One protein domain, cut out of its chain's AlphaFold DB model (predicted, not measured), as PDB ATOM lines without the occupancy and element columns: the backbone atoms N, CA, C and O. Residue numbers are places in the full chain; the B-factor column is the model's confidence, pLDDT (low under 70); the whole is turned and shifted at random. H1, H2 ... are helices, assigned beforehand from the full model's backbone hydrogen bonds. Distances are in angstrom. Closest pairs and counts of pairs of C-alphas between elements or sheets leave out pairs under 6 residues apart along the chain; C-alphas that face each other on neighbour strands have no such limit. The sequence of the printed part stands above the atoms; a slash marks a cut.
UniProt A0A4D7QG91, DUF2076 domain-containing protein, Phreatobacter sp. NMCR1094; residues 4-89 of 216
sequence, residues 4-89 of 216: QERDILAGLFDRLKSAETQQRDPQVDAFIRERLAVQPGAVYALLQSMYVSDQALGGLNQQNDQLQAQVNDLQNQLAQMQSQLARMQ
ATOM      1  N   GLN A   4     267.890 210.470 206.841       76.81
ATOM      2  CA  GLN A   4     268.110 210.906 205.458       76.81
ATOM      3  C   GLN A   4     267.167 212.050 205.046       76.81
ATOM      4  O   GLN A   4     267.557 212.984 204.357       76.81
ATOM      5  N   GLU A   5     265.916 211.983 205.495       80.50
ATOM      6  CA  GLU A   5     264.899 212.997 205.220       80.50
ATOM      7  C   GLU A   5     265.240 214.324 205.917       80.50
ATOM      8  O   GLU A   5     265.067 215.392 205.336       80.50
ATOM      9  N   ARG A   6     265.792 214.266 207.138       85.38
ATOM     10  CA  ARG A   6     266.299 215.447 207.853       85.38
ATOM     11  C   ARG A   6     267.486 216.085 207.142       85.38
ATOM     12  O   ARG A   6     267.505 217.306 207.029       85.38
ATOM     13  N   ASP A   7     268.431 215.286 206.658       85.25
ATOM     14  CA  ASP A   7     269.636 215.797 205.995       85.25
ATOM     15  C   ASP A   7     269.291 216.491 204.664       85.25
ATOM     16  O   ASP A   7     269.779 217.588 204.390       85.25
ATOM     17  N   ILE A   8     268.375 215.908 203.876       80.62
ATOM     18  CA  ILE A   8     267.865 216.528 202.640       80.62
ATOM     19  C   ILE A   8     267.161 217.849 202.953       80.62
ATOM     20  O   ILE A   8     267.429 218.869 202.316       80.62
ATOM     21  N   LEU A   9     266.281 217.858 203.960       83.31
ATOM     22  CA  LEU A   9     265.581 219.076 204.358       83.31
ATOM     23  C   LEU A   9     266.549 220.155 204.862       83.31
ATOM     24  O   LEU A   9     266.368 221.321 204.520       83.31
ATOM     25  N   ALA A  10     267.594 219.789 205.608       87.12
ATOM     26  CA  ALA A  10     268.618 220.728 206.065       87.12
ATOM     27  C   ALA A  10     269.353 221.392 204.888       87.12
ATOM     28  O   ALA A  10     269.400 222.620 204.811       87.12
ATOM     29  N   GLY A  11     269.824 220.600 203.916       86.50
ATOM     30  CA  GLY A  11     270.472 221.142 202.715       86.50
ATOM     31  C   GLY A  11     269.547 222.039 201.881       86.50
ATOM     32  O   GLY A  11     269.983 223.031 201.289       86.50
ATOM     33  N   LEU A  12     268.247 221.737 201.870       83.94
ATOM     34  CA  LEU A  12     267.226 222.534 201.193       83.94
ATOM     35  C   LEU A  12     267.041 223.904 201.865       83.94
ATOM     36  O   LEU A  12     266.982 224.921 201.167       83.94
ATOM     37  N   PHE A  13     267.036 223.957 203.200       88.25
ATOM     38  CA  PHE A  13     267.009 225.217 203.949       88.25
ATOM     39  C   PHE A  13     268.271 226.058 203.741       88.25
ATOM     40  O   PHE A  13     268.156 227.271 203.559       88.25
ATOM     41  N   ASP A  14     269.455 225.446 203.685       87.50
ATOM     42  CA  ASP A  14     270.695 226.173 203.376       87.50
ATOM     43  C   ASP A  14     270.638 226.819 201.982       87.50
ATOM     44  O   ASP A  14     271.019 227.982 201.798       87.50
ATOM     45  N   ARG A  15     270.073 226.110 200.997       80.81
ATOM     46  CA  ARG A  15     269.826 226.672 199.660       80.81
ATOM     47  C   ARG A  15     268.811 227.810 199.681       80.81
ATOM     48  O   ARG A  15     269.068 228.843 199.063       80.81
ATOM     49  N   LEU A  16     267.696 227.662 200.397       83.94
ATOM     50  CA  LEU A  16     266.698 228.730 200.547       83.94
ATOM     51  C   LEU A  16     267.307 229.983 201.191       83.94
ATOM     52  O   LEU A  16     267.072 231.090 200.706       83.94
ATOM     53  N   LYS A  17     268.162 229.811 202.203       84.69
ATOM     54  CA  LYS A  17     268.903 230.902 202.848       84.69
ATOM     55  C   LYS A  17     269.854 231.608 201.883       84.69
ATOM     56  O   LYS A  17     269.970 232.829 201.909       84.69
ATOM     57  N   SER A  18     270.508 230.873 200.983       80.62
ATOM     58  CA  SER A  18     271.322 231.505 199.936       80.62
ATOM     59  C   SER A  18     270.470 232.353 198.977       80.62
ATOM     60  O   SER A  18     270.873 233.453 198.603       80.62
ATOM     61  N   ALA A  19     269.257 231.897 198.647       77.00
ATOM     62  CA  ALA A  19     268.332 232.616 197.773       77.00
ATOM     63  C   ALA A  19     267.687 233.849 198.440       77.00
ATOM     64  O   ALA A  19     267.273 234.767 197.738       77.00
ATOM     65  N   GLU A  20     267.627 233.918 199.775       78.69
ATOM     66  CA  GLU A  20     267.184 235.114 200.520       78.69
ATOM     67  C   GLU A  20     268.042 236.350 200.256       78.69
ATOM     68  O   GLU A  20     267.544 237.469 200.352       78.69
ATOM     69  N   THR A  21     269.309 236.161 199.888       78.31
ATOM     70  CA  THR A  21     270.222 237.269 199.579       78.31
ATOM     71  C   THR A  21     269.964 237.909 198.212       78.31
ATOM     72  O   THR A  21     270.489 238.985 197.931       78.31
ATOM     73  N   GLN A  22     269.148 237.279 197.361       80.06
ATOM     74  CA  GLN A  22     268.779 237.830 196.059       80.06
ATOM     75  C   GLN A  22     267.672 238.879 196.201       80.06
ATOM     76  O   GLN A  22     266.770 238.749 197.029       80.06
ATOM     77  N   GLN A  23     267.712 239.917 195.359       82.50
ATOM     78  CA  GLN A  23     266.668 240.939 195.328       82.50
ATOM     79  C   GLN A  23     265.324 240.301 194.947       82.50
ATOM     80  O   GLN A  23     265.149 239.814 193.831       82.50
ATOM     81  N   ARG A  24     264.371 240.320 195.883       84.00
ATOM     82  CA  ARG A  24     263.006 239.827 195.673       84.00
ATOM     83  C   ARG A  24     262.118 240.930 195.121       84.00
ATOM     84  O   ARG A  24     262.265 242.097 195.481       84.00
ATOM     85  N   ASP A  25     261.168 240.544 194.282       91.62
ATOM     86  CA  ASP A  25     260.104 241.443 193.853       91.62
ATOM     87  C   ASP A  25     259.136 241.690 195.033       91.62
ATOM     88  O   ASP A  25     258.543 240.731 195.543       91.62
ATOM     89  N   PRO A  26     258.960 242.948 195.485       91.88
ATOM     90  CA  PRO A  26     258.107 243.266 196.628       91.88
ATOM     91  C   PRO A  26     256.621 242.955 196.391       91.88
ATOM     92  O   PRO A  26     255.915 242.653 197.355       91.88
ATOM     93  N   GLN A  27     256.128 242.997 195.147       93.38
ATOM     94  CA  GLN A  27     254.733 242.656 194.840       93.38
ATOM     95  C   GLN A  27     254.498 241.150 194.979       93.38
ATOM     96  O   GLN A  27     253.503 240.720 195.568       93.38
ATOM     97  N   VAL A  28     255.444 240.351 194.482       93.44
ATOM     98  CA  VAL A  28     255.399 238.888 194.595       93.44
ATOM     99  C   VAL A  28     255.514 238.462 196.059       93.44
ATOM    100  O   VAL A  28     254.748 237.611 196.506       93.44
ATOM    101  N   ASP A  29     256.416 239.077 196.828       90.62
ATOM    102  CA  ASP A  29     256.602 238.761 198.248       90.62
ATOM    103  C   ASP A  29     255.341 239.067 199.078       90.62
ATOM    104  O   ASP A  29     254.900 238.227 199.865       90.62
ATOM    105  N   ALA A  30     254.698 240.219 198.849       94.44
ATOM    106  CA  ALA A  30     253.437 240.564 199.506       94.44
ATOM    107  C   ALA A  30     252.319 239.555 199.185       94.44
ATOM    108  O   ALA A  30     251.639 239.078 200.097       94.44
ATOM    109  N   PHE A  31     252.177 239.168 197.912       94.50
ATOM    110  CA  PHE A  31     251.189 238.173 197.489       94.50
ATOM    111  C   PHE A  31     251.452 236.788 198.096       94.50
ATOM    112  O   PHE A  31     250.524 236.124 198.563       94.50
ATOM    113  N   ILE A  32     252.715 236.345 198.138       90.75
ATOM    114  CA  ILE A  32     253.087 235.073 198.772       90.75
ATOM    115  C   ILE A  32     252.718 235.096 200.258       90.75
ATOM    116  O   ILE A  32     252.124 234.132 200.739       90.75
ATOM    117  N   ARG A  33     253.008 236.185 200.984       92.38
ATOM    118  CA  ARG A  33     252.653 236.313 202.409       92.38
ATOM    119  C   ARG A  33     251.148 236.203 202.641       92.38
ATOM    120  O   ARG A  33     250.731 235.474 203.538       92.38
ATOM    121  N   GLU A  34     250.344 236.873 201.820       94.75
ATOM    122  CA  GLU A  34     248.881 236.775 201.882       94.75
ATOM    123  C   GLU A  34     248.414 235.329 201.653       94.75
ATOM    124  O   GLU A  34     247.644 234.778 202.443       94.75
ATOM    125  N   ARG A  35     248.936 234.665 200.614       93.81
ATOM    126  CA  ARG A  35     248.584 233.272 200.306       93.81
ATOM    127  C   ARG A  35     249.015 232.295 201.392       93.81
ATOM    128  O   ARG A  35     248.255 231.382 201.703       93.81
ATOM    129  N   LEU A  36     250.187 232.488 201.991       93.12
ATOM    130  CA  LEU A  36     250.668 231.656 203.094       93.12
ATOM    131  C   LEU A  36     249.834 231.841 204.365       93.12
ATOM    132  O   LEU A  36     249.622 230.869 205.084       93.12
ATOM    133  N   ALA A  37     249.320 233.048 204.620       93.31
ATOM    134  CA  ALA A  37     248.395 233.283 205.728       93.31
ATOM    135  C   ALA A  37     247.064 232.537 205.529       93.31
ATOM    136  O   ALA A  37     246.518 231.983 206.481       93.31
ATOM    137  N   VAL A  38     246.565 232.477 204.288       95.31
ATOM    138  CA  VAL A  38     245.339 231.739 203.936       95.31
ATOM    139  C   VAL A  38     245.568 230.222 203.913       95.31
ATOM    140  O   VAL A  38     244.682 229.455 204.287       95.31
ATOM    141  N   GLN A  39     246.748 229.772 203.484       91.12
ATOM    142  CA  GLN A  39     247.083 228.358 203.325       91.12
ATOM    143  C   GLN A  39     248.451 228.034 203.952       91.12
ATOM    144  O   GLN A  39     249.426 227.796 203.233       91.12
ATOM    145  N   PRO A  40     248.542 227.925 205.289       88.44
ATOM    146  CA  PRO A  40     249.808 227.609 205.957       88.44
ATOM    147  C   PRO A  40     250.357 226.226 205.561       88.44
ATOM    148  O   PRO A  40     251.567 226.015 205.523       88.44
ATOM    149  N   GLY A  41     249.478 225.291 205.176       89.00
ATOM    150  CA  GLY A  41     249.863 223.973 204.659       89.00
ATOM    151  C   GLY A  41     250.575 223.992 203.298       89.00
ATOM    152  O   GLY A  41     251.153 222.976 202.910       89.00
ATOM    153  N   ALA A  42     250.581 225.121 202.576       89.12
ATOM    154  CA  ALA A  42     251.251 225.237 201.278       89.12
ATOM    155  C   ALA A  42     252.761 224.976 201.384       89.12
ATOM    156  O   ALA A  42     253.335 224.342 200.503       89.12
ATOM    157  N   VAL A  43     253.396 225.388 202.489       88.44
ATOM    158  CA  VAL A  43     254.834 225.162 202.720       88.44
ATOM    159  C   VAL A  43     255.152 223.669 202.769       88.44
ATOM    160  O   VAL A  43     256.099 223.211 202.137       88.44
ATOM    161  N   TYR A  44     254.324 222.890 203.467       86.81
ATOM    162  CA  TYR A  44     254.498 221.442 203.548       86.81
ATOM    163  C   TYR A  44     254.332 220.775 202.175       86.81
ATOM    164  O   TYR A  44     255.134 219.921 201.800       86.81
ATOM    165  N   ALA A  45     253.335 221.198 201.392       85.56
ATOM    166  CA  ALA A  45     253.116 220.676 200.042       85.56
ATOM    167  C   ALA A  45     254.272 221.012 199.078       85.56
ATOM    168  O   ALA A  45     254.671 220.164 198.280       85.56
ATOM    169  N   LEU A  46     254.844 222.217 199.177       86.94
ATOM    170  CA  LEU A  46     256.024 222.621 198.404       86.94
ATOM    171  C   LEU A  46     257.273 221.815 198.787       86.94
ATOM    172  O   LEU A  46     258.036 221.409 197.915       86.94
ATOM    173  N   LEU A  47     257.475 221.535 200.078       86.56
ATOM    174  CA  LEU A  47     258.583 220.684 200.523       86.56
ATOM    175  C   LEU A  47     258.447 219.254 199.985       86.56
ATOM    176  O   LEU A  47     259.436 218.666 199.552       86.56
ATOM    177  N   GLN A  48     257.225 218.716 199.944       84.12
ATOM    178  CA  GLN A  48     256.954 217.399 199.361       84.12
ATOM    179  C   GLN A  48     257.271 217.349 197.856       84.12
ATOM    180  O   GLN A  48     257.901 216.396 197.395       84.12
ATOM    181  N   SER A  49     256.904 218.377 197.080       82.31
ATOM    182  CA  SER A  49     257.233 218.415 195.645       82.31
ATOM    183  C   SER A  49     258.734 218.586 195.392       82.31
ATOM    184  O   SER A  49     259.288 217.969 194.476       82.31
ATOM    185  N   MET A  50     259.416 219.376 196.223       82.81
ATOM    186  CA  MET A  50     260.857 219.577 196.117       82.81
ATOM    187  C   MET A  50     261.648 218.319 196.498       82.81
ATOM    188  O   MET A  50     262.626 218.009 195.824       82.81
ATOM    189  N   TYR A  51     261.188 217.543 197.484       81.88
ATOM    190  CA  TYR A  51     261.787 216.250 197.833       81.88
ATOM    191  C   TYR A  51     261.767 215.261 196.657       81.88
ATOM    192  O   TYR A  51     262.792 214.672 196.317       81.88
ATOM    193  N   VAL A  52     260.621 215.120 195.977       82.31
ATOM    194  CA  VAL A  52     260.508 214.264 194.778       82.31
ATOM    195  C   VAL A  52     261.413 214.770 193.651       82.31
ATOM    196  O   VAL A  52     262.044 213.978 192.948       82.31
ATOM    197  N   SER A  53     261.511 216.092 193.499       79.69
ATOM    198  CA  SER A  53     262.369 216.714 192.488       79.69
ATOM    199  C   SER A  53     263.856 216.459 192.758       79.69
ATOM    200  O   SER A  53     264.607 216.201 191.820       79.69
ATOM    201  N   ASP A  54     264.285 216.471 194.021       80.19
ATOM    202  CA  ASP A  54     265.681 216.234 194.401       80.19
ATOM    203  C   ASP A  54     266.113 214.783 194.139       80.19
ATOM    204  O   ASP A  54     267.193 214.533 193.602       80.19
ATOM    205  N   GLN A  55     265.225 213.813 194.381       78.19
ATOM    206  CA  GLN A  55     265.481 212.419 194.000       78.19
ATOM    207  C   GLN A  55     265.658 212.253 192.484       78.19
ATOM    208  O   GLN A  55     266.543 211.520 192.034       78.19
ATOM    209  N   ALA A  56     264.850 212.959 191.688       74.94
ATOM    210  CA  ALA A  56     264.972 212.942 190.233       74.94
ATOM    211  C   ALA A  56     266.295 213.573 189.763       74.94
ATOM    212  O   ALA A  56     266.960 213.019 188.884       74.94
ATOM    213  N   LEU A  57     266.714 214.687 190.372       78.50
ATOM    214  CA  LEU A  57     267.997 215.333 190.077       78.50
ATOM    215  C   LEU A  57     269.188 214.443 190.445       78.50
ATOM    216  O   LEU A  57     270.130 214.336 189.659       78.50
ATOM    217  N   GLY A  58     269.130 213.757 191.589       79.56
ATOM    218  CA  GLY A  58     270.147 212.782 191.985       79.56
ATOM    219  C   GLY A  58     270.312 211.665 190.950       79.56
ATOM    220  O   GLY A  58     271.430 211.382 190.517       79.56
ATOM    221  N   GLY A  59     269.201 211.085 190.484       78.19
ATOM    222  CA  GLY A  59     269.220 210.051 189.445       78.19
ATOM    223  C   GLY A  59     269.740 210.548 188.090       78.19
ATOM    224  O   GLY A  59     270.445 209.815 187.395       78.19
ATOM    225  N   LEU A  60     269.433 211.794 187.714       78.38
ATOM    226  CA  LEU A  60     269.940 212.410 186.483       78.38
ATOM    227  C   LEU A  60     271.445 212.692 186.550       78.38
ATOM    228  O   LEU A  60     272.144 212.429 185.574       78.38
ATOM    229  N   ASN A  61     271.954 213.176 187.686       84.56
ATOM    230  CA  ASN A  61     273.391 213.394 187.873       84.56
ATOM    231  C   ASN A  61     274.169 212.080 187.772       84.56
ATOM    232  O   ASN A  61     275.130 212.003 187.014       84.56
ATOM    233  N   GLN A  62     273.695 211.013 188.423       89.00
ATOM    234  CA  GLN A  62     274.325 209.693 188.315       89.00
ATOM    235  C   GLN A  62     274.361 209.167 186.875       89.00
ATOM    236  O   GLN A  62     275.349 208.562 186.461       89.00
ATOM    237  N   GLN A  63     273.294 209.381 186.100       83.69
ATOM    238  CA  GLN A  63     273.276 209.025 184.679       83.69
ATOM    239  C   GLN A  63     274.260 209.874 183.872       83.69
ATOM    240  O   GLN A  63     274.930 209.354 182.982       83.69
ATOM    241  N   ASN A  64     274.364 211.166 184.182       92.50
ATOM    242  CA  ASN A  64     275.297 212.067 183.521       92.50
ATOM    243  C   ASN A  64     276.750 211.641 183.773       92.50
ATOM    244  O   ASN A  64     277.507 211.498 182.818       92.50
ATOM    245  N   ASP A  65     277.102 211.327 185.019       93.81
ATOM    246  CA  ASP A  65     278.437 210.847 185.386       93.81
ATOM    247  C   ASP A  65     278.780 209.530 184.673       93.81
ATOM    248  O   ASP A  65     279.867 209.376 184.116       93.81
ATOM    249  N   GLN A  66     277.828 208.591 184.603       93.50
ATOM    250  CA  GLN A  66     277.996 207.337 183.859       93.50
ATOM    251  C   GLN A  66     278.181 207.561 182.353       93.50
ATOM    252  O   GLN A  66     278.963 206.857 181.709       93.50
ATOM    253  N   LEU A  67     277.458 208.516 181.768       94.31
ATOM    254  CA  LEU A  67     277.608 208.876 180.357       94.31
ATOM    255  C   LEU A  67     278.962 209.541 180.100       94.31
ATOM    256  O   LEU A  67     279.629 209.195 179.127       94.31
ATOM    257  N   GLN A  68     279.398 210.447 180.975       95.44
ATOM    258  CA  GLN A  68     280.713 211.082 180.877       95.44
ATOM    259  C   GLN A  68     281.845 210.053 180.981       95.44
ATOM    260  O   GLN A  68     282.780 210.099 180.181       95.44
ATOM    261  N   ALA A  69     281.744 209.088 181.900       95.62
ATOM    262  CA  ALA A  69     282.713 208.000 182.019       95.62
ATOM    263  C   ALA A  69     282.811 207.178 180.721       95.62
ATOM    264  O   ALA A  69     283.903 207.010 180.182       95.62
ATOM    265  N   GLN A  70     281.673 206.765 180.151       94.31
ATOM    266  CA  GLN A  70     281.639 206.036 178.875       94.31
ATOM    267  C   GLN A  70     282.231 206.843 177.713       94.31
ATOM    268  O   GLN A  70     282.954 206.301 176.875       94.31
ATOM    269  N   VAL A  71     281.939 208.145 177.656       96.81
ATOM    270  CA  VAL A  71     282.496 209.047 176.639       96.81
ATOM    271  C   VAL A  71     284.015 209.158 176.778       96.81
ATOM    272  O   VAL A  71     284.723 209.143 175.769       96.81
ATOM    273  N   ASN A  72     284.541 209.227 177.999       96.56
ATOM    274  CA  ASN A  72     285.984 209.255 178.244       96.56
ATOM    275  C   ASN A  72     286.653 207.927 177.863       96.56
ATOM    276  O   ASN A  72     287.681 207.936 177.183       96.56
ATOM    277  N   ASP A  73     286.050 206.790 178.208       96.12
ATOM    278  CA  ASP A  73     286.567 205.469 177.835       96.12
ATOM    279  C   ASP A  73     286.595 205.261 176.319       96.12
ATOM    280  O   ASP A  73     287.568 204.725 175.777       96.12
ATOM    281  N   LEU A  74     285.557 205.709 175.610       96.06
ATOM    282  CA  LEU A  74     285.514 205.619 174.154       96.06
ATOM    283  C   LEU A  74     286.570 206.526 173.505       96.06
ATOM    284  O   LEU A  74     287.255 206.102 172.573       96.06
ATOM    285  N   GLN A  75     286.752 207.746 174.016       95.81
ATOM    286  CA  GLN A  75     287.810 208.647 173.551       95.81
ATOM    287  C   GLN A  75     289.205 208.050 173.772       95.81
ATOM    288  O   GLN A  75     290.039 208.100 172.868       95.81
ATOM    289  N   ASN A  76     289.445 207.418 174.923       96.44
ATOM    290  CA  ASN A  76     290.707 206.738 175.213       96.44
ATOM    291  C   ASN A  76     290.969 205.572 174.248       96.44
ATOM    292  O   ASN A  76     292.093 205.412 173.769       96.44
ATOM    293  N   GLN A  77     289.945 204.783 173.912       94.75
ATOM    294  CA  GLN A  77     290.061 203.707 172.920       94.75
ATOM    295  C   GLN A  77     290.375 204.242 171.518       94.75
ATOM    296  O   GLN A  77     291.240 203.698 170.829       94.75
ATOM    297  N   LEU A  78     289.721 205.333 171.104       95.31
ATOM    298  CA  LEU A  78     290.003 205.979 169.820       95.31
ATOM    299  C   LEU A  78     291.430 206.533 169.766       95.31
ATOM    300  O   LEU A  78     292.126 206.314 168.775       95.31
ATOM    301  N   ALA A  79     291.893 207.186 170.834       95.38
ATOM    302  CA  ALA A  79     293.263 207.685 170.931       95.38
ATOM    303  C   ALA A  79     294.291 206.541 170.861       95.38
ATOM    304  O   ALA A  79     295.283 206.638 170.136       95.38
ATOM    305  N   GLN A  80     294.028 205.420 171.542       93.81
ATOM    306  CA  GLN A  80     294.875 204.227 171.460       93.81
ATOM    307  C   GLN A  80     294.925 203.667 170.037       93.81
ATOM    308  O   GLN A  80     296.016 203.423 169.519       93.81
ATOM    309  N   MET A  81     293.780 203.521 169.371       93.56
ATOM    310  CA  MET A  81     293.729 203.025 167.996       93.56
ATOM    311  C   MET A  81     294.464 203.965 167.036       93.56
ATOM    312  O   MET A  81     295.276 203.514 166.229       93.56
ATOM    313  N   GLN A  82     294.252 205.277 167.162       92.94
ATOM    314  CA  GLN A  82     294.933 206.279 166.346       92.94
ATOM    315  C   GLN A  82     296.451 206.264 166.576       92.94
ATOM    316  O   GLN A  82     297.212 206.364 165.614       92.94
ATOM    317  N   SER A  83     296.906 206.051 167.814       91.69
ATOM    318  CA  SER A  83     298.334 205.895 168.114       91.69
ATOM    319  C   SER A  83     298.927 204.623 167.496       91.69
ATOM    320  O   SER A  83     300.035 204.668 166.964       91.69
ATOM    321  N   GLN A  84     298.185 203.508 167.479       90.44
ATOM    322  CA  GLN A  84     298.601 202.278 166.796       90.44
ATOM    323  C   GLN A  84     298.715 202.501 165.283       90.44
ATOM    324  O   GLN A  84     299.716 202.117 164.680       90.44
ATOM    325  N   LEU A  85     297.737 203.185 164.681       90.25
ATOM    326  CA  LEU A  85     297.744 203.563 163.262       90.25
ATOM    327  C   LEU A  85     298.936 204.464 162.908       90.25
ATOM    328  O   LEU A  85     299.647 204.188 161.942       90.25
ATOM    329  N   ALA A  86     299.199 205.492 163.716       89.94
ATOM    330  CA  ALA A  86     300.338 206.387 163.521       89.94
ATOM    331  C   ALA A  86     301.677 205.642 163.637       89.94
ATOM    332  O   ALA A  86     302.585 205.867 162.838       89.94
ATOM    333  N   ARG A  87     301.786 204.699 164.582       86.88
ATOM    334  CA  ARG A  87     302.997 203.891 164.776       86.88
ATOM    335  C   ARG A  87     303.249 202.921 163.619       86.88
ATOM    336  O   ARG A  87     304.404 202.681 163.283       86.88
ATOM    337  N   MET A  88     302.193 202.410 162.980       81.94
ATOM    338  CA  MET A  88     302.308 201.612 161.752       81.94
ATOM    339  C   MET A  88     302.741 202.457 160.543       81.94
ATOM    340  O   MET A  88     303.481 201.964 159.699       81.94
ATOM    341  N   GLN A  89     302.318 203.723 160.456       77.62
ATOM    342  CA  GLN A  89     302.682 204.627 159.353       77.62
ATOM    343  C   GLN A  89     304.076 205.248 159.501       77.62
ATOM    344  O   GLN A  89     304.711 205.563 158.500       77.62
TER     345      GLN A  89
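Overview. This is residues 4 to 89 of the 216 residues of the protein "DUF2076 domain-containing protein" of Phreatobacter sp. NMCR1094 (UniProt A0A4D7QG91). One very long helix, H3, runs out as an arm from an open hook made by two shorter helices, H1 and H2, and its own first residues. H1 crosses H3 near Tyr 51 with little contact, and residues 56 to 89 of H3 stick out and make the length. The printed part has 86 residues with three named helices, in the order H1, H2, H3, and no named strand; the class is all helix. The whole is extended, with a radius of gyration of the C-alphas of 23.6 A and spans of 77 by 30 by 17 A.

Along the chain. Find C-alpha 4 at (268.110, 210.906, 205.458); from there H1, residues 4 to 20, runs 24.7 A. Go on to C-alpha 26 at (258.107, 243.266, 196.628), where H2 begins; it holds residues 26 to 38 and measures 18.7 A. H3, residues 42 to 89, runs 69.5 A and ends at C-alpha 89, at (302.682, 204.627, 159.353).

Arrangement. Start with H1 and H2, which are apart. Look next at the C-alphas of Ile 8 and Tyr 51, the closest of H1 and H3, 7.8 A apart; these helices are close but not clearly touching. Their lines stand about perpendicular, at 88 degrees. H2 and H3 are also close but not clearly touching; their closest C-alphas, those of Leu 36 and Ala 42, are 6.7 A apart. They run opposite ways at a steep tilt of 55 degrees. In H1, H2 and H3 every O i to N i+4 pair is within hydrogen-bond range.

Size, cuts and confidence. The two C-alphas farthest apart, those of Val 38 and Gln 89, are 77.5 A apart. Residues 13 to 46 and residues 56 to 89 stand free. The links from H1 to H2 and from H2 to H3 are tight, and the printed part has no cut. The mean pLDDT of the printed part is 87.7, and no printed residue is under 70.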